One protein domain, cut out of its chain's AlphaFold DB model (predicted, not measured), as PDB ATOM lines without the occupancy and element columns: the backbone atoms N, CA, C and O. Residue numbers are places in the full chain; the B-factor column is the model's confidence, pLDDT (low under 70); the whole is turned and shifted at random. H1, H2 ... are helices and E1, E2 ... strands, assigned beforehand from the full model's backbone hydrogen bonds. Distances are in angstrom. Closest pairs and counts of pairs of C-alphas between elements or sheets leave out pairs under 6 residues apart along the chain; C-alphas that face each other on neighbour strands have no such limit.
ATOM      1  N   SER A   4      86.130  85.184 118.758       88.38
ATOM      2  CA  SER A   4      86.094  86.483 119.439       88.38
ATOM      3  C   SER A   4      85.518  86.394 120.854       88.38
ATOM      4  O   SER A   4      86.079  86.967 121.786       88.38
ATOM      5  N   GLN A   5      84.436  85.636 121.049       90.88
ATOM      6  CA  GLN A   5      83.838  85.409 122.369       90.88
ATOM      7  C   GLN A   5      84.782  84.627 123.292       90.88
ATOM      8  O   GLN A   5      84.884  84.943 124.479       90.88
ATOM      9  N   LYS A   6      85.500  83.627 122.758       91.38
ATOM     10  CA  LYS A   6      86.486  82.856 123.532       91.38
ATOM     11  C   LYS A   6      87.639  83.741 123.993       91.38
ATOM     12  O   LYS A   6      88.002  83.698 125.166       91.38
ATOM     13  N   LEU A   7      88.175  84.558 123.089       90.25
ATOM     14  CA  LEU A   7      89.274  85.472 123.384       90.25
ATOM     15  C   LEU A   7      88.863  86.529 124.419       90.25
ATOM     16  O   LEU A   7      89.589  86.753 125.382       90.25
ATOM     17  N   MET A   8      87.662  87.101 124.284       89.69
ATOM     18  CA  MET A   8      87.114  88.053 125.253       89.69
ATOM     19  C   MET A   8      86.951  87.423 126.642       89.69
ATOM     20  O   MET A   8      87.352  88.021 127.635       89.69
ATOM     21  N   LYS A   9      86.445  86.186 126.725       90.50
ATOM     22  CA  LYS A   9      86.323  85.461 128.000       90.50
ATOM     23  C   LYS A   9      87.681  85.259 128.682       90.50
ATOM     24  O   LYS A   9      87.772  85.421 129.898       90.50
ATOM     25  N   LEU A  10      88.719  84.910 127.920       90.62
ATOM     26  CA  LEU A  10      90.084  84.774 128.442       90.62
ATOM     27  C   LEU A  10      90.642  86.127 128.895       90.62
ATOM     28  O   LEU A  10      91.204  86.209 129.980       90.62
ATOM     29  N   ALA A  11      90.392  87.192 128.130       88.31
ATOM     30  CA  ALA A  11      90.847  88.534 128.476       88.31
ATOM     31  C   ALA A  11      90.204  89.090 129.763       88.31
ATOM     32  O   ALA A  11      90.772  89.955 130.414       88.31
ATOM     33  N   THR A  12      89.022  88.597 130.146       88.31
ATOM     34  CA  THR A  12      88.327  89.014 131.381       88.31
ATOM     35  C   THR A  12      88.739  88.235 132.634       88.31
ATOM     36  O   THR A  12      88.158  88.438 133.702       88.31
ATOM     37  N   LYS A  13      89.697  87.307 132.532       89.50
ATOM     38  CA  LYS A  13      90.136  86.506 133.680       89.50
ATOM     39  C   LYS A  13      90.866  87.373 134.719       89.50
ATOM     40  O   LYS A  13      91.619  88.273 134.346       89.50
ATOM     41  N   PRO A  14      90.671  87.110 136.028       86.81
ATOM     42  CA  PRO A  14      91.378  87.842 137.076       86.81
ATOM     43  C   PRO A  14      92.886  87.562 137.016       86.81
ATOM     44  O   PRO A  14      93.296  86.509 136.536       86.81
ATOM     45  N   MET A  15      93.707  88.459 137.575       82.75
ATOM     46  CA  MET A  15      95.175  88.302 137.606       82.75
ATOM     47  C   MET A  15      95.657  87.022 138.307       82.75
ATOM     48  O   MET A  15      96.762  86.561 138.053       82.75
ATOM     49  N   SER A  16      94.846  86.444 139.197       87.00
ATOM     50  CA  SER A  16      95.155  85.181 139.871       87.00
ATOM     51  C   SER A  16      94.940  83.944 138.991       87.00
ATOM     52  O   SER A  16      95.356  82.852 139.375       87.00
ATOM     53  N   TYR A  17      94.285  84.083 137.835       89.75
ATOM     54  CA  TYR A  17      94.018  82.961 136.945       89.75
ATOM     55  C   TYR A  17      95.292  82.540 136.211       89.75
ATOM     56  O   TYR A  17      95.896  83.330 135.492       89.75
ATOM     57  N   GLN A  18      95.667  81.273 136.352       91.31
ATOM     58  CA  GLN A  18      96.780  80.684 135.616       91.31
ATOM     59  C   GLN A  18      96.240  79.996 134.363       91.31
ATOM     60  O   GLN A  18      95.529  78.997 134.464       91.31
ATOM     61  N   PHE A  19      96.562  80.531 133.183       92.50
ATOM     62  CA  PHE A  19      96.175  79.910 131.917       92.50
ATOM     63  C   PHE A  19      96.840  78.538 131.752       92.50
ATOM     64  O   PHE A  19      98.042  78.381 131.982       92.50
ATOM     65  N   SER A  20      96.062  77.562 131.292       94.81
ATOM     66  CA  SER A  20      96.578  76.281 130.800       94.81
ATOM     67  C   SER A  20      97.393  76.463 129.511       94.81
ATOM     68  O   SER A  20      97.221  77.453 128.800       94.81
ATOM     69  N   GLU A  21      98.245  75.494 129.161       95.25
ATOM     70  CA  GLU A  21      99.018  75.546 127.905       95.25
ATOM     71  C   GLU A  21      98.106  75.642 126.672       95.25
ATOM     72  O   GLU A  21      98.315  76.492 125.815       95.25
ATOM     73  N   ALA A  22      96.997  74.895 126.649       95.50
ATOM     74  CA  ALA A  22      96.017  74.976 125.564       95.50
ATOM     75  C   ALA A  22      95.353  76.363 125.442       95.50
ATOM     76  O   ALA A  22      94.999  76.798 124.344       95.50
ATOM     77  N   GLU A  23      95.158  77.076 126.557       94.75
ATOM     78  CA  GLU A  23      94.675  78.460 126.525       94.75
ATOM     79  C   GLU A  23      95.759  79.410 126.012       94.75
ATOM     80  O   GLU A  23      95.446  80.268 125.189       94.75
ATOM     81  N   LYS A  24      97.017  79.239 126.436       94.69
ATOM     82  CA  LYS A  24      98.152  80.044 125.951       94.69
ATOM     83  C   LYS A  24      98.353  79.872 124.450       94.69
ATOM     84  O   LYS A  24      98.450  80.872 123.745       94.69
ATOM     85  N   ASP A  25      98.336  78.639 123.951       94.81
ATOM     86  CA  ASP A  25      98.459  78.337 122.522       94.81
ATOM     87  C   ASP A  25      97.304  78.938 121.723       94.81
ATOM     88  O   ASP A  25      97.503  79.556 120.673       94.81
ATOM     89  N   PHE A  26      96.082  78.839 122.257       95.50
ATOM     90  CA  PHE A  26      94.931  79.495 121.655       95.50
ATOM     91  C   PHE A  26      95.117  81.018 121.598       95.50
ATOM     92  O   PHE A  26      94.903  81.601 120.538       95.50
ATOM     93  N   ILE A  27      95.552  81.668 122.682       94.12
ATOM     94  CA  ILE A  27      95.802  83.119 122.697       94.12
ATOM     95  C   ILE A  27      96.893  83.475 121.679       94.12
ATOM     96  O   ILE A  27      96.675  84.372 120.868       94.12
ATOM     97  N   LYS A  28      98.017  82.748 121.653       93.38
ATOM     98  CA  LYS A  28      99.117  82.970 120.698       93.38
ATOM     99  C   LYS A  28      98.651  82.897 119.247       93.38
ATOM    100  O   LYS A  28      99.023  83.745 118.440       93.38
ATOM    101  N   SER A  29      97.774  81.941 118.930       93.75
ATOM    102  CA  SER A  29      97.208  81.794 117.582       93.75
ATOM    103  C   SER A  29      96.343  82.982 117.140       93.75
ATOM    104  O   SER A  29      96.160  83.193 115.946       93.75
ATOM    105  N   GLN A  30      95.792  83.748 118.090       92.44
ATOM    106  CA  GLN A  30      94.893  84.876 117.821       92.44
ATOM    107  C   GLN A  30      95.550  86.243 118.048       92.44
ATOM    108  O   GLN A  30      95.064  87.262 117.556       92.44
ATOM    109  N   VAL A  31      96.637  86.286 118.815       90.25
ATOM    110  CA  VAL A  31      97.310  87.511 119.249       90.25
ATOM    111  C   VAL A  31      98.798  87.380 118.924       90.25
ATOM    112  O   VAL A  31      99.598  87.072 119.811       90.25
ATOM    113  N   PRO A  32      99.188  87.570 117.651       90.19
ATOM    114  CA  PRO A  32     100.561  87.346 117.217       90.19
ATOM    115  C   PRO A  32     101.519  88.349 117.865       90.19
ATOM    116  O   PRO A  32     101.158  89.503 118.104       90.19
ATOM    117  N   ILE A  33     102.768  87.928 118.078       92.38
ATOM    118  CA  ILE A  33     103.832  88.752 118.681       92.38
ATOM    119  C   ILE A  33     104.014  90.112 117.991       92.38
ATOM    120  O   ILE A  33     104.273  91.112 118.653       92.38
ATOM    121  N   GLY A  34     103.801  90.176 116.671       88.56
ATOM    122  CA  GLY A  34     103.922  91.408 115.887       88.56
ATOM    123  C   GLY A  34     102.946  92.513 116.295       88.56
ATOM    124  O   GLY A  34     103.210  93.672 116.013       88.56
ATOM    125  N   ARG A  35     101.865  92.182 117.010       87.44
ATOM    126  CA  ARG A  35     100.894  93.156 117.531       87.44
ATOM    127  C   ARG A  35     101.462  94.023 118.664       87.44
ATOM    128  O   ARG A  35     100.898  95.075 118.978       87.44
ATOM    129  N   PHE A  36     102.563  93.587 119.271       91.81
ATOM    130  CA  PHE A  36     103.173  94.216 120.433       91.81
ATOM    131  C   PHE A  36     104.445  94.981 120.059       91.81
ATOM    132  O   PHE A  36     105.210  94.574 119.180       91.81
ATOM    133  N   ARG A  37     104.714  96.073 120.777       94.50
ATOM    134  CA  ARG A  37     105.997  96.790 120.726       94.50
ATOM    135  C   ARG A  37     106.467  97.156 122.119       94.50
ATOM    136  O   ARG A  37     105.665  97.578 122.948       94.50
ATOM    137  N   ILE A  38     107.776  97.078 122.329       95.69
ATOM    138  CA  ILE A  38     108.434  97.732 123.453       95.69
ATOM    139  C   ILE A  38     108.806  99.145 123.026       95.69
ATOM    140  O   ILE A  38     109.564  99.340 122.079       95.69
ATOM    141  N   ILE A  39     108.275 100.134 123.730       95.56
ATOM    142  CA  ILE A  39     108.586 101.546 123.558       95.56
ATOM    143  C   ILE A  39     109.561 101.956 124.658       95.56
ATOM    144  O   ILE A  39     109.253 101.850 125.844       95.56
ATOM    145  N   TYR A  40     110.703 102.501 124.249       96.44
ATOM    146  CA  TYR A  40     111.651 103.154 125.142       96.44
ATOM    147  C   TYR A  40     111.356 104.644 125.185       96.44
ATOM    148  O   TYR A  40     111.340 105.331 124.152       96.44
ATOM    149  N   ALA A  41     111.094 105.151 126.382       95.19
ATOM    150  CA  ALA A  41     110.622 106.507 126.556       95.19
ATOM    151  C   ALA A  41     111.154 107.167 127.830       95.19
ATOM    152  O   ALA A  41     111.675 106.531 128.742       95.19
ATOM    153  N   ILE A  42     111.017 108.488 127.877       93.00
ATOM    154  CA  ILE A  42     111.264 109.289 129.073       93.00
ATOM    155  C   ILE A  42     109.917 109.662 129.674       93.00
ATOM    156  O   ILE A  42     109.070 110.232 128.982       93.00
ATOM    157  N   TYR A  43     109.723 109.382 130.958       89.69
ATOM    158  CA  TYR A  43     108.483 109.722 131.639       89.69
ATOM    159  C   TYR A  43     108.381 111.234 131.877       89.69
ATOM    160  O   TYR A  43     109.324 111.879 132.340       89.69
ATOM    161  N   LYS A  44     107.209 111.794 131.574       83.44
ATOM    162  CA  LYS A  44     106.815 113.181 131.835       83.44
ATOM    163  C   LYS A  44     105.786 113.188 132.969       83.44
ATOM    164  O   LYS A  44     104.583 113.141 132.694       83.44
ATOM    165  N   PRO A  45     106.215 113.202 134.241       72.25
ATOM    166  CA  PRO A  45     105.272 113.331 135.338       72.25
ATOM    167  C   PRO A  45     104.555 114.689 135.264       72.25
ATOM    168  O   PRO A  45     105.138 115.698 134.879       72.25
ATOM    169  N   HIS A  46     103.283 114.718 135.668       70.00
ATOM    170  CA  HIS A  46     102.506 115.961 135.783       70.00
ATOM    171  C   HIS A  46     103.005 116.853 136.943       70.00
ATOM    172  O   HIS A  46     102.668 118.030 137.025       70.00
ATOM    173  N   SER A  47     103.801 116.300 137.863       65.88
ATOM    174  CA  SER A  47     104.456 117.036 138.949       65.88
ATOM    175  C   SER A  47     105.972 116.866 138.871       65.88
ATOM    176  O   SER A  47     106.460 115.903 138.289       65.88
ATOM    177  N   SER A  48     106.734 117.763 139.495       60.28
ATOM    178  CA  SER A  48     108.209 117.767 139.516       60.28
ATOM    179  C   SER A  48     108.862 116.557 140.212       60.28
ATOM    180  O   SER A  48     110.074 116.543 140.431       60.28
ATOM    181  N   LYS A  49     108.093 115.525 140.582       56.41
ATOM    182  CA  LYS A  49     108.595 114.360 141.312       56.41
ATOM    183  C   LYS A  49     109.352 113.403 140.392       56.41
ATOM    184  O   LYS A  49     108.782 112.466 139.844       56.41
ATOM    185  N   GLY A  50     110.666 113.601 140.348       65.19
ATOM    186  CA  GLY A  50     111.640 112.614 139.892       65.19
ATOM    187  C   GLY A  50     111.740 112.467 138.376       65.19
ATOM    188  O   GLY A  50     110.785 112.630 137.622       65.19
ATOM    189  N   LYS A  51     112.947 112.136 137.935       78.44
ATOM    190  CA  LYS A  51     113.255 111.781 136.556       78.44
ATOM    191  C   LYS A  51     113.171 110.259 136.436       78.44
ATOM    192  O   LYS A  51     113.865 109.566 137.172       78.44
ATOM    193  N   TYR A  52     112.336 109.761 135.524       90.31
ATOM    194  CA  TYR A  52     112.259 108.333 135.215       90.31
ATOM    195  C   TYR A  52     112.424 108.084 133.718       90.31
ATOM    196  O   TYR A  52     111.897 108.834 132.889       90.31
ATOM    197  N   VAL A  53     113.122 107.004 133.395       92.81
ATOM    198  CA  VAL A  53     113.056 106.350 132.090       92.81
ATOM    199  C   VAL A  53     112.011 105.245 132.156       92.81
ATOM    200  O   VAL A  53     111.744 104.706 133.232       92.81
ATOM    201  N   CYS A  54     111.373 104.931 131.037       92.31
ATOM    202  CA  CYS A  54     110.357 103.895 131.000       92.31
ATOM    203  C   CYS A  54     110.480 102.968 129.797       92.31
ATOM    204  O   CYS A  54     110.828 103.377 128.687       92.31
ATOM    205  N   LEU A  55     110.132 101.716 130.068       93.75
ATOM    206  CA  LEU A  55     109.885 100.667 129.096       93.75
ATOM    207  C   LEU A  55     108.373 100.443 129.080       93.75
ATOM    208  O   LEU A  55     107.766 100.217 130.128       93.75
ATOM    209  N   ILE A  56     107.745 100.593 127.918       93.19
ATOM    210  CA  ILE A  56     106.291 100.502 127.776       93.19
ATOM    211  C   ILE A  56     105.959  99.417 126.764       93.19
ATOM    212  O   ILE A  56     106.321  99.536 125.598       93.19
ATOM    213  N   VAL A  57     105.221  98.399 127.191       92.81
ATOM    214  CA  VAL A  57     104.619  97.420 126.287       92.81
ATOM    215  C   VAL A  57     103.341  98.033 125.715       92.81
ATOM    216  O   VAL A  57     102.392  98.285 126.460       92.81
ATOM    217  N   ASP A  58     103.314  98.310 124.410       91.88
ATOM    218  CA  ASP A  58     102.089  98.659 123.681       91.88
ATOM    219  C   ASP A  58     101.515  97.395 123.040       91.88
ATOM    220  O   ASP A  58     102.058  96.874 122.065       91.88
ATOM    221  N   GLN A  59     100.404  96.914 123.593       88.38
ATOM    222  CA  GLN A  59      99.707  95.704 123.151       88.38
ATOM    223  C   GLN A  59      98.859  95.920 121.883       88.38
ATOM    224  O   GLN A  59      98.219  94.992 121.376       88.38
ATOM    225  N   MET A  60      98.781  97.161 121.393       85.44
ATOM    226  CA  MET A  60      98.041  97.542 120.191       85.44
ATOM    227  C   MET A  60      98.780  98.652 119.435       85.44
ATOM    228  O   MET A  60      98.211  99.717 119.185       85.44
ATOM    229  N   HIS A  61     100.040  98.417 119.058       83.81
ATOM    230  CA  HIS A  61     100.890  99.463 118.474       83.81
ATOM    231  C   HIS A  61     100.380 100.022 117.132       83.81
ATOM    232  O   HIS A  61     100.762 101.118 116.728       83.81
ATOM    233  N   GLU A  62      99.541  99.268 116.421       83.88
ATOM    234  CA  GLU A  62      98.938  99.663 115.141       83.88
ATOM    235  C   GLU A  62      97.708 100.566 115.311       83.88
ATOM    236  O   GLU A  62      97.161 101.082 114.337       83.88
ATOM    237  N   ALA A  63      97.229 100.760 116.543       80.94
ATOM    238  CA  ALA A  63      96.053 101.576 116.777       80.94
ATOM    239  C   ALA A  63      96.326 103.044 116.407       80.94
ATOM    240  O   ALA A  63      97.139 103.729 117.023       80.94
ATOM    241  N   VAL A  64      95.567 103.534 115.424       76.12
ATOM    242  CA  VAL A  64      95.708 104.875 114.826       76.12
ATOM    243  C   VAL A  64      95.377 106.001 115.812       76.12
ATOM    244  O   VAL A  64      95.886 107.117 115.704       76.12
ATOM    245  N   ARG A  65      94.505 105.733 116.790       77.75
ATOM    246  CA  ARG A  65      94.105 106.727 117.791       77.75
ATOM    247  C   ARG A  65      95.119 106.777 118.928       77.75
ATOM    248  O   ARG A  65      95.329 105.775 119.618       77.75
ATOM    249  N   LYS A  66      95.658 107.976 119.164       73.56
ATOM    250  CA  LYS A  66      96.468 108.257 120.347       73.56
ATOM    251  C   LYS A  66      95.621 108.183 121.612       73.56
ATOM    252  O   LYS A  66      94.543 108.769 121.694       73.56
ATOM    253  N   SER A  67      96.131 107.476 122.606       81.12
ATOM    254  CA  SER A  67      95.608 107.458 123.964       81.12
ATOM    255  C   SER A  67      96.148 108.640 124.761       81.12
ATOM    256  O   SER A  67      97.298 109.046 124.598       81.12
ATOM    257  N   GLY A  68      95.371 109.133 125.728       80.75
ATOM    258  CA  GLY A  68      95.864 110.110 126.703       80.75
ATOM    259  C   GLY A  68      97.067 109.612 127.522       80.75
ATOM    260  O   GLY A  68      97.812 110.426 128.063       80.75
ATOM    261  N   ALA A  69      97.298 108.294 127.586       80.19
ATOM    262  CA  ALA A  69      98.483 107.714 128.218       80.19
ATOM    263  C   ALA A  69      99.789 108.148 127.530       80.19
ATOM    264  O   ALA A  69     100.781 108.386 128.217       80.19
ATOM    265  N   GLU A  70      99.771 108.317 126.206       83.81
ATOM    266  CA  GLU A  70     100.937 108.726 125.409       83.81
ATOM    267  C   GLU A  70     101.425 110.133 125.760       83.81
ATOM    268  O   GLU A  70     102.614 110.424 125.657       83.81
ATOM    269  N   ASN A  71     100.544 110.993 126.278       84.44
ATOM    270  CA  ASN A  71     100.918 112.340 126.716       84.44
ATOM    271  C   ASN A  71     101.850 112.334 127.939       84.44
ATOM    272  O   ASN A  71     102.467 113.353 128.251       84.44
ATOM    273  N   ARG A  72     101.964 111.199 128.642       86.62
ATOM    274  CA  ARG A  72     102.772 111.061 129.861       86.62
ATOM    275  C   ARG A  72     104.220 110.667 129.592       86.62
ATOM    276  O   ARG A  72     104.967 110.469 130.546       86.62
ATOM    277  N   TYR A  73     104.637 110.525 128.337       89.06
ATOM    278  CA  TYR A  73     106.006 110.132 128.023       89.06
ATOM    279  C   TYR A  73     106.501 110.697 126.688       89.06
ATOM    280  O   TYR A  73     105.731 111.117 125.828       89.06
ATOM    281  N   ILE A  74     107.821 110.756 126.527       91.50
ATOM    282  CA  ILE A  74     108.495 111.079 125.267       91.50
ATOM    283  C   ILE A  74     109.043 109.780 124.700       91.50
ATOM    284  O   ILE A  74     110.023 109.259 125.227       91.50
ATOM    285  N   LYS A  75     108.438 109.269 123.628       93.50
ATOM    286  CA  LYS A  75     108.984 108.128 122.887       93.50
ATOM    287  C   LYS A  75     110.322 108.507 122.243       93.50
ATOM    288  O   LYS A  75     110.394 109.512 121.541       93.50
ATOM    289  N   ILE A  76     111.347 107.682 122.451       96.06
ATOM    290  CA  ILE A  76     112.678 107.844 121.841       96.06
ATOM    291  C   ILE A  76     112.865 106.858 120.680       96.06
ATOM    292  O   ILE A  76     113.240 107.247 119.566       96.06
ATOM    293  N   CYS A  77     112.566 105.583 120.935       96.06
ATOM    294  CA  CYS A  77     112.577 104.498 119.955       96.06
ATOM    295  C   CYS A  77     111.662 103.347 120.402       96.06
ATOM    296  O   CYS A  77     111.117 103.367 121.505       96.06
ATOM    297  N   ASP A  78     111.476 102.357 119.532       95.75
ATOM    298  CA  ASP A  78     110.778 101.113 119.849       95.75
ATOM    299  C   ASP A  78     111.503  99.901 119.262       95.75
ATOM    300  O   ASP A  78     112.388 100.049 118.415       95.75
ATOM    301  N   ARG A  79     111.121  98.713 119.734       95.38
ATOM    302  CA  ARG A  79     111.532  97.425 119.178       95.38
ATOM    303  C   ARG A  79     110.401  96.393 119.267       95.38
ATOM    304  O   ARG A  79     109.479  96.564 120.070       95.38
ATOM    305  N   PRO A  80     110.463  95.308 118.479       95.19
ATOM    306  CA  PRO A  80     109.650  94.119 118.715       95.19
ATOM    307  C   PRO A  80     109.940  93.486 120.084       95.19
ATOM    308  O   PRO A  80     111.024  93.662 120.649       95.19
ATOM    309  N   LEU A  81     108.977  92.722 120.596       94.50
ATOM    310  CA  LEU A  81     109.196  91.873 121.765       94.50
ATOM    311  C   LEU A  81     110.132  90.715 121.407       94.50
ATOM    312  O   LEU A  81     110.115  90.199 120.288       94.50
ATOM    313  N   THR A  82     110.910  90.281 122.387       95.31
ATOM    314  CA  THR A  82     111.573  88.977 122.384       95.31
ATOM    315  C   THR A  82     110.550  87.859 122.620       95.31
ATOM    316  O   THR A  82     109.432  88.099 123.084       95.31
ATOM    317  N   ALA A  83     110.935  86.609 122.350       93.50
ATOM    318  CA  ALA A  83     110.088  85.454 122.658       93.50
ATOM    319  C   ALA A  83     109.771  85.353 124.165       93.50
ATOM    320  O   ALA A  83     108.634  85.070 124.532       93.50
ATOM    321  N   SER A  84     110.750  85.662 125.024       93.69
ATOM    322  CA  SER A  84     110.597  85.656 126.487       93.69
ATOM    323  C   SER A  84     109.568  86.688 126.964       93.69
ATOM    324  O   SER A  84     108.675  86.365 127.748       93.69
ATOM    325  N   GLU A  85     109.641  87.921 126.453       94.12
ATOM    326  CA  GLU A  85     108.660  88.970 126.767       94.12
ATOM    327  C   GLU A  85     107.269  88.608 126.254       94.12
ATOM    328  O   GLU A  85     106.280  88.794 126.957       94.12
ATOM    329  N   TYR A  86     107.183  88.049 125.047       94.12
ATOM    330  CA  TYR A  86     105.910  87.616 124.489       94.12
ATOM    331  C   TYR A  86     105.266  86.507 125.326       94.12
ATOM    332  O   TYR A  86     104.079  86.585 125.634       94.12
ATOM    333  N   ASP A  87     106.036  85.516 125.771       92.75
ATOM    334  CA  ASP A  87     105.530  84.477 126.669       92.75
ATOM    335  C   ASP A  87     105.048  85.050 128.006       92.75
ATOM    336  O   ASP A  87     104.049  84.577 128.558       92.75
ATOM    337  N   TRP A  88     105.724  86.079 128.524       90.44
ATOM    338  CA  TRP A  88     105.282  86.791 129.720       90.44
ATOM    339  C   TRP A  88     103.957  87.533 129.488       90.44
ATOM    340  O   TRP A  88     103.037  87.400 130.297       90.44
ATOM    341  N   GLU A  89     103.805  88.236 128.365       90.50
ATOM    342  CA  GLU A  89     102.551  88.911 128.002       90.50
ATOM    343  C   GLU A  89     101.394  87.919 127.830       90.50
ATOM    344  O   GLU A  89     100.289  88.158 128.315       90.50
ATOM    345  N   ILE A  90     101.641  86.766 127.202       92.31
ATOM    346  CA  ILE A  90     100.623  85.724 127.011       92.31
ATOM    347  C   ILE A  90     100.191  85.115 128.350       92.31
ATOM    348  O   ILE A  90      98.998  84.888 128.561       92.31
ATOM    349  N   LYS A  91     101.124  84.893 129.286       89.94
ATOM    350  CA  LYS A  91     100.798  84.427 130.649       89.94
ATOM    351  C   LYS A  91      99.899  85.405 131.408       89.94
ATOM    352  O   LYS A  91      99.151  84.967 132.274       89.94
ATOM    353  N   ASN A  92      99.953  86.691 131.070       87.19
ATOM    354  CA  ASN A  92      99.191  87.756 131.720       87.19
ATOM    355  C   ASN A  92      98.102  88.358 130.809       87.19
ATOM    356  O   ASN A  92      97.632  89.477 131.045       87.19
ATOM    357  N   TYR A  93      97.702  87.635 129.759       88.06
ATOM    358  CA  TYR A  93      96.797  88.147 128.737       88.06
ATOM    359  C   TYR A  93      95.457  88.606 129.328       88.06
ATOM    360  O   TYR A  93      94.724  87.830 129.938       88.06
ATOM    361  N   GLY A  94      95.135  89.890 129.146       76.69
ATOM    362  CA  GLY A  94      93.909  90.528 129.644       76.69
ATOM    363  C   GLY A  94      93.837  90.742 131.161       76.69
ATOM    364  O   GLY A  94      93.105  91.619 131.617       76.69
ATOM    365  N   SER A  95      94.673  90.052 131.941       71.00
ATOM    366  CA  SER A  95      94.868  90.316 133.369       71.00
ATOM    367  C   SER A  95      95.364  91.747 133.621       71.00
ATOM    368  O   SER A  95      94.979  92.380 134.605       71.00
ATOM    369  N   TYR A  96      96.143  92.297 132.684       65.88
ATOM    370  CA  TYR A  96      96.386  93.731 132.567       65.88
ATOM    371  C   TYR A  96      95.390  94.338 131.574       65.88
ATOM    372  O   TYR A  96      95.621  94.344 130.369       65.88
ATOM    373  N   ASN A  97      94.276  94.888 132.065       62.94
ATOM    374  CA  ASN A  97      93.255  95.535 131.224       62.94
ATOM    375  C   ASN A  97      93.696  96.929 130.714       62.94
ATOM    376  O   ASN A  97      92.961  97.915 130.786       62.94
ATOM    377  N   ARG A  98      94.956  97.061 130.292       72.88
ATOM    378  CA  ARG A  98      95.554  98.311 129.822       72.88
ATOM    379  C   ARG A  98      96.368  98.024 128.572       72.88
ATOM    380  O   ARG A  98      97.337  97.287 128.638       72.88
ATOM    381  N   ARG A  99      96.032  98.712 127.474       84.62
ATOM    382  CA  ARG A  99      96.823  98.707 126.227       84.62
ATOM    383  C   ARG A  99      98.315  98.963 126.476       84.62
ATOM    384  O   ARG A  99      99.145  98.408 125.771       84.62
ATOM    385  N   PHE A 100      98.623  99.830 127.441       87.88
ATOM    386  CA  PHE A 100      99.985 100.197 127.809       87.88
ATOM    387  C   PHE A 100     100.327  99.644 129.190       87.88
ATOM    388  O   PHE A 100      99.699 100.033 130.184       87.88
ATOM    389  N   VAL A 101     101.360  98.810 129.255       88.50
ATOM    390  CA  VAL A 101     101.971  98.343 130.505       88.50
ATOM    391  C   VAL A 101     103.326  99.029 130.639       88.50
ATOM    392  O   VAL A 101     104.179  98.885 129.772       88.50
ATOM    393  N   GLY A 102     103.498  99.855 131.674       89.25
ATOM    394  CA  GLY A 102     104.692 100.685 131.847       89.25
ATOM    395  C   GLY A 102     105.537 100.251 133.039       89.25
ATOM    396  O   GLY A 102     105.014 100.133 134.146       89.25
ATOM    397  N   TYR A 103     106.838 100.114 132.809       91.25
ATOM    398  CA  TYR A 103     107.876  99.886 133.811       91.25
ATOM    399  C   TYR A 103     108.737 101.141 133.908       91.25
ATOM    400  O   TYR A 103     109.155 101.686 132.886       91.25
ATOM    401  N   TYR A 104     108.967 101.627 135.125       91.69
ATOM    402  CA  TYR A 104     109.611 102.916 135.372       91.69
ATOM    403  C   TYR A 104     110.879 102.716 136.187       91.69
ATOM    404  O   TYR A 104     110.846 102.108 137.254       91.69
ATOM    405  N   PHE A 105     111.973 103.295 135.711       92.12
ATOM    406  CA  PHE A 105     113.297 103.147 136.296       92.12
ATOM    407  C   PHE A 105     113.913 104.524 136.522       92.12
ATOM    408  O   PHE A 105     113.654 105.468 135.770       92.12
ATOM    409  N   LYS A 106     114.710 104.666 137.582       88.44
ATOM    410  CA  LYS A 106     115.400 105.932 137.875       88.44
ATOM    411  C   LYS A 106     116.639 106.112 137.003       88.44
ATOM    412  O   LYS A 106     116.994 107.244 136.684       88.44
ATOM    413  N   THR A 107     117.281 105.007 136.637       90.50
ATOM    414  CA  THR A 107     118.531 104.991 135.882       90.50
ATOM    415  C   THR A 107     118.414 104.069 134.678       90.50
ATOM    416  O   THR A 107     117.578 103.163 134.661       90.50
ATOM    417  N   ILE A 108     119.226 104.319 133.653       92.62
ATOM    418  CA  ILE A 108     119.284 103.450 132.485       92.62
ATOM    419  C   ILE A 108     119.864 102.080 132.824       92.62
ATOM    420  O   ILE A 108     119.458 101.094 132.223       92.62
ATOM    421  N   GLU A 109     120.766 101.995 133.799       93.25
ATOM    422  CA  GLU A 109     121.348 100.730 134.238       93.25
ATOM    423  C   GLU A 109     120.277  99.769 134.764       93.25
ATOM    424  O   GLU A 109     120.254  98.619 134.343       93.25
ATOM    425  N   ASP A 110     119.335 100.250 135.583       92.25
ATOM    426  CA  ASP A 110     118.245  99.406 136.100       92.25
ATOM    427  C   ASP A 110     117.324  98.898 134.970       92.25
ATOM    428  O   ASP A 110     116.763  97.808 135.048       92.25
ATOM    429  N   LEU A 111     117.163  99.683 133.899       94.06
ATOM    430  CA  LEU A 111     116.395  99.267 132.724       94.06
ATOM    431  C   LEU A 111     117.172  98.255 131.871       94.06
ATOM    432  O   LEU A 111     116.572  97.311 131.363       94.06
ATOM    433  N   LYS A 112     118.492  98.421 131.738       94.31
ATOM    434  CA  LYS A 112     119.351  97.455 131.040       94.31
ATOM    435  C   LYS A 112     119.320  96.091 131.723       94.31
ATOM    436  O   LYS A 112     119.185  95.094 131.034       94.31
ATOM    437  N   GLU A 113     119.343  96.059 133.055       93.12
ATOM    438  CA  GLU A 113     119.202  94.817 133.829       93.12
ATOM    439  C   GLU A 113     117.885  94.080 133.496       93.12
ATOM    440  O   GLU A 113     117.867  92.853 133.382       93.12
ATOM    441  N   MET A 114     116.787  94.819 133.273       91.56
ATOM    442  CA  MET A 114     115.502  94.247 132.844       91.56
ATOM    443  C   MET A 114     115.543  93.715 131.403       91.56
ATOM    444  O   MET A 114     115.021  92.633 131.136       91.56
ATOM    445  N   ASP A 115     116.149  94.459 130.475       94.31
ATOM    446  CA  ASP A 115     116.339  93.991 129.098       94.31
ATOM    447  C   ASP A 115     117.198  92.714 129.072       94.31
ATOM    448  O   ASP A 115     116.808  91.731 128.441       94.31
ATOM    449  N   ASP A 116     118.301  92.686 129.822       93.31
ATOM    450  CA  ASP A 116     119.213  91.541 129.911       93.31
ATOM    451  C   ASP A 116     118.496  90.293 130.458       93.31
ATOM    452  O   ASP A 116     118.632  89.202 129.896       93.31
ATOM    453  N   TYR A 117     117.652  90.448 131.491       92.25
ATOM    454  CA  TYR A 117     116.808  89.365 132.020       92.25
ATOM    455  C   TYR A 117     115.895  88.751 130.945       92.25
ATOM    456  O   TYR A 117     115.647  87.543 130.933       92.25
ATOM    457  N   HIS A 118     115.430  89.569 130.002       90.44
ATOM    458  CA  HIS A 118     114.608  89.139 128.874       90.44
ATOM    459  C   HIS A 118     115.404  88.829 127.599       90.44
ATOM    460  O   HIS A 118     114.800  88.585 126.552       90.44
ATOM    461  N   SER A 119     116.740  88.784 127.670       93.25
ATOM    462  CA  SER A 119     117.618  88.593 126.503       93.25
ATOM    463  C   SER A 119     117.372  89.625 125.390       93.25
ATOM    464  O   SER A 119     117.503  89.328 124.201       93.25
ATOM    465  N   ALA A 120     116.974  90.834 125.774       94.50
ATOM    466  CA  ALA A 120     116.818  91.978 124.897       94.50
ATOM    467  C   ALA A 120     118.064  92.868 124.948       94.50
ATOM    468  O   ALA A 120     118.810  92.876 125.919       94.50
ATOM    469  N   VAL A 121     118.272  93.657 123.895       94.25
ATOM    470  CA  VAL A 121     119.340  94.661 123.849       94.25
ATOM    471  C   VAL A 121     118.710  96.042 123.890       94.25
ATOM    472  O   VAL A 121     117.929  96.400 123.003       94.25
ATOM    473  N   THR A 122     119.075  96.836 124.897       95.81
ATOM    474  CA  THR A 122     118.649  98.235 124.986       95.81
ATOM    475  C   THR A 122     119.181  99.025 123.780       95.81
ATOM    476  O   THR A 122     120.394  99.055 123.558       95.81
ATOM    477  N   PRO A 123     118.326  99.702 122.989       96.88
ATOM    478  CA  PRO A 123     118.766 100.421 121.798       96.88
ATOM    479  C   PRO A 123     119.761 101.546 122.109       96.88
ATOM    480  O   PRO A 123     119.491 102.403 122.951       96.88
ATOM    481  N   GLN A 124     120.860 101.624 121.351       95.69
ATOM    482  CA  GLN A 124     121.908 102.635 121.560       95.69
ATOM    483  C   GLN A 124     121.368 104.071 121.523       95.69
ATOM    484  O   GLN A 124     121.688 104.878 122.389       95.69
ATOM    485  N   LYS A 125     120.443 104.364 120.599       96.31
ATOM    486  CA  LYS A 125     119.775 105.673 120.508       96.31
ATOM    487  C   LYS A 125     119.106 106.092 121.825       96.31
ATOM    488  O   LYS A 125     119.066 107.275 122.152       96.31
ATOM    489  N   PHE A 126     118.543 105.137 122.564       96.25
ATOM    490  CA  PHE A 126     117.946 105.409 123.866       96.25
ATOM    491  C   PHE A 126     119.008 105.645 124.940       96.25
ATOM    492  O   PHE A 126     118.845 106.553 125.756       96.25
ATOM    493  N   ILE A 127     120.099 104.875 124.896       94.50
ATOM    494  CA  ILE A 127     121.255 105.050 125.780       94.50
ATOM    495  C   ILE A 127     121.822 106.459 125.655       94.50
ATOM    496  O   ILE A 127     121.942 107.162 126.658       94.50
ATOM    497  N   ASP A 128     122.078 106.904 124.431       93.94
ATOM    498  CA  ASP A 128     122.661 108.217 124.163       93.94
ATOM    499  C   ASP A 128     121.767 109.350 124.693       93.94
ATOM    500  O   ASP A 128     122.240 110.281 125.351       93.94
ATOM    501  N   GLU A 129     120.451 109.247 124.478       94.44
ATOM    502  CA  GLU A 129     119.485 110.250 124.938       94.44
ATOM    503  C   GLU A 129     119.367 110.292 126.472       94.44
ATOM    504  O   GLU A 129     119.244 111.369 127.065       94.44
ATOM    505  N   CYS A 130     119.430 109.132 127.130       91.69
ATOM    506  CA  CYS A 130     119.403 109.030 128.587       91.69
ATOM    507  C   CYS A 130     120.679 109.599 129.214       91.69
ATOM    508  O   CYS A 130     120.592 110.400 130.151       91.69
ATOM    509  N   THR A 131     121.847 109.259 128.665       90.06
ATOM    510  CA  THR A 131     123.147 109.783 129.103       90.06
ATOM    511  C   THR A 131     123.194 111.300 128.966       90.06
ATOM    512  O   THR A 131     123.495 111.998 129.934       90.06
ATOM    513  N   LYS A 132     122.771 111.837 127.816       90.94
ATOM    514  CA  LYS A 132     122.692 113.285 127.571       90.94
ATOM    515  C   LYS A 132     121.848 114.031 128.610       90.94
ATOM    516  O   LYS A 132     122.124 115.186 128.921       90.94
ATOM    517  N   ARG A 133     120.797 113.398 129.136       89.31
ATOM    518  CA  ARG A 133     119.845 114.021 130.074       89.31
ATOM    519  C   ARG A 133     120.095 113.684 131.550       89.31
ATOM    520  O   ARG A 133     119.342 114.164 132.410       89.31
ATOM    521  N   GLY A 134     121.133 112.899 131.844       88.75
ATOM    522  CA  GLY A 134     121.531 112.557 133.210       88.75
ATOM    523  C   GLY A 134     120.745 111.408 133.846       88.75
ATOM    524  O   GLY A 134     120.527 111.440 135.052       88.75
TER     525      GLY A 134
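This is residues 4 to 134 of the 147 residues of an uncharacterized protein of Gramella sp. Hel_I_59 (UniProt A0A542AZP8). A strongly twisted sheet of four strands has two helices, H5 and H6, running along its strands over one face, while H1, H2 and H4 gather beyond one end of the strands as a loose helical head. H1 in that head and H6 lie toward opposite ends of the long axis, and short H3 only grazes the sheet. The printed part has 131 residues, with H1 H2 E1 E2 H3 E3 H4 E4 H5 H6 along the chain; the sheet's order is E3 - E1 - E2 - E4, all antiparallel. The class is mixed, helices and strands; the whole is compact, with a radius of gyration of the C-alphas of 15.7 A, yet elongated, spanning 47 by 30 by 28 A.

Start with H1, residues 4 to 11, and H2, residues 21 to 30: they are close but not clearly touching, with their closest C-alphas, those of Leu 7 and Ile 27, 7.0 A apart. Next come E1, residues 37 to 43, and E2, residues 53 to 58, a hairpin where N 39 and O 56 are 2.8 A apart. After H3, residues 68 to 72, E3, residues 73 to 79, is antiparallel to E1, with N 40 and O 77 2.9 A apart. E2, H3 and E3 form a split strand-helix-strand unit, two strands running the same way with E1 between them, and its crossover is right-handed. H4, residues 83 to 91, touches H2, the closest C-alphas being those of Lys 24 and Ile 90, 6.3 A apart. E4, residues 100 to 105, is antiparallel to E2, with N 55 and O 103 3.0 A apart. H5, residues 108 to 117, lies over E2 and E4 at a height over the sheet of 9.8 A. H6, residues 124 to 133, is on the same face at 9.5 A, over E1, and with H5 makes two layers, helices on one face of a sheet. Every O i to N i+4 pair is within hydrogen-bond range in H1, H2, H4, H5 and H6; H3 has 0 of 1, but 2 of 2 O i to N i+3 pairs.

Find C-alpha 4 at (86.094, 86.483, 119.439), where H1 begins. E1 starts at C-alpha 37, (105.997, 96.790, 120.726), and runs 17.1 A; E3 measures 16.4 A. H6 covers 14.4 A and ends at C-alpha 133, (119.845, 114.021, 130.074).

The C-alphas of Gln 5 and Lys 132, the two farthest apart, are 48.1 A apart. The printed part has no cut, and no link is long. Look for pLDDT under 70 at residues 47 to 50 and 96 to 97; the mean of the printed part is 88.8.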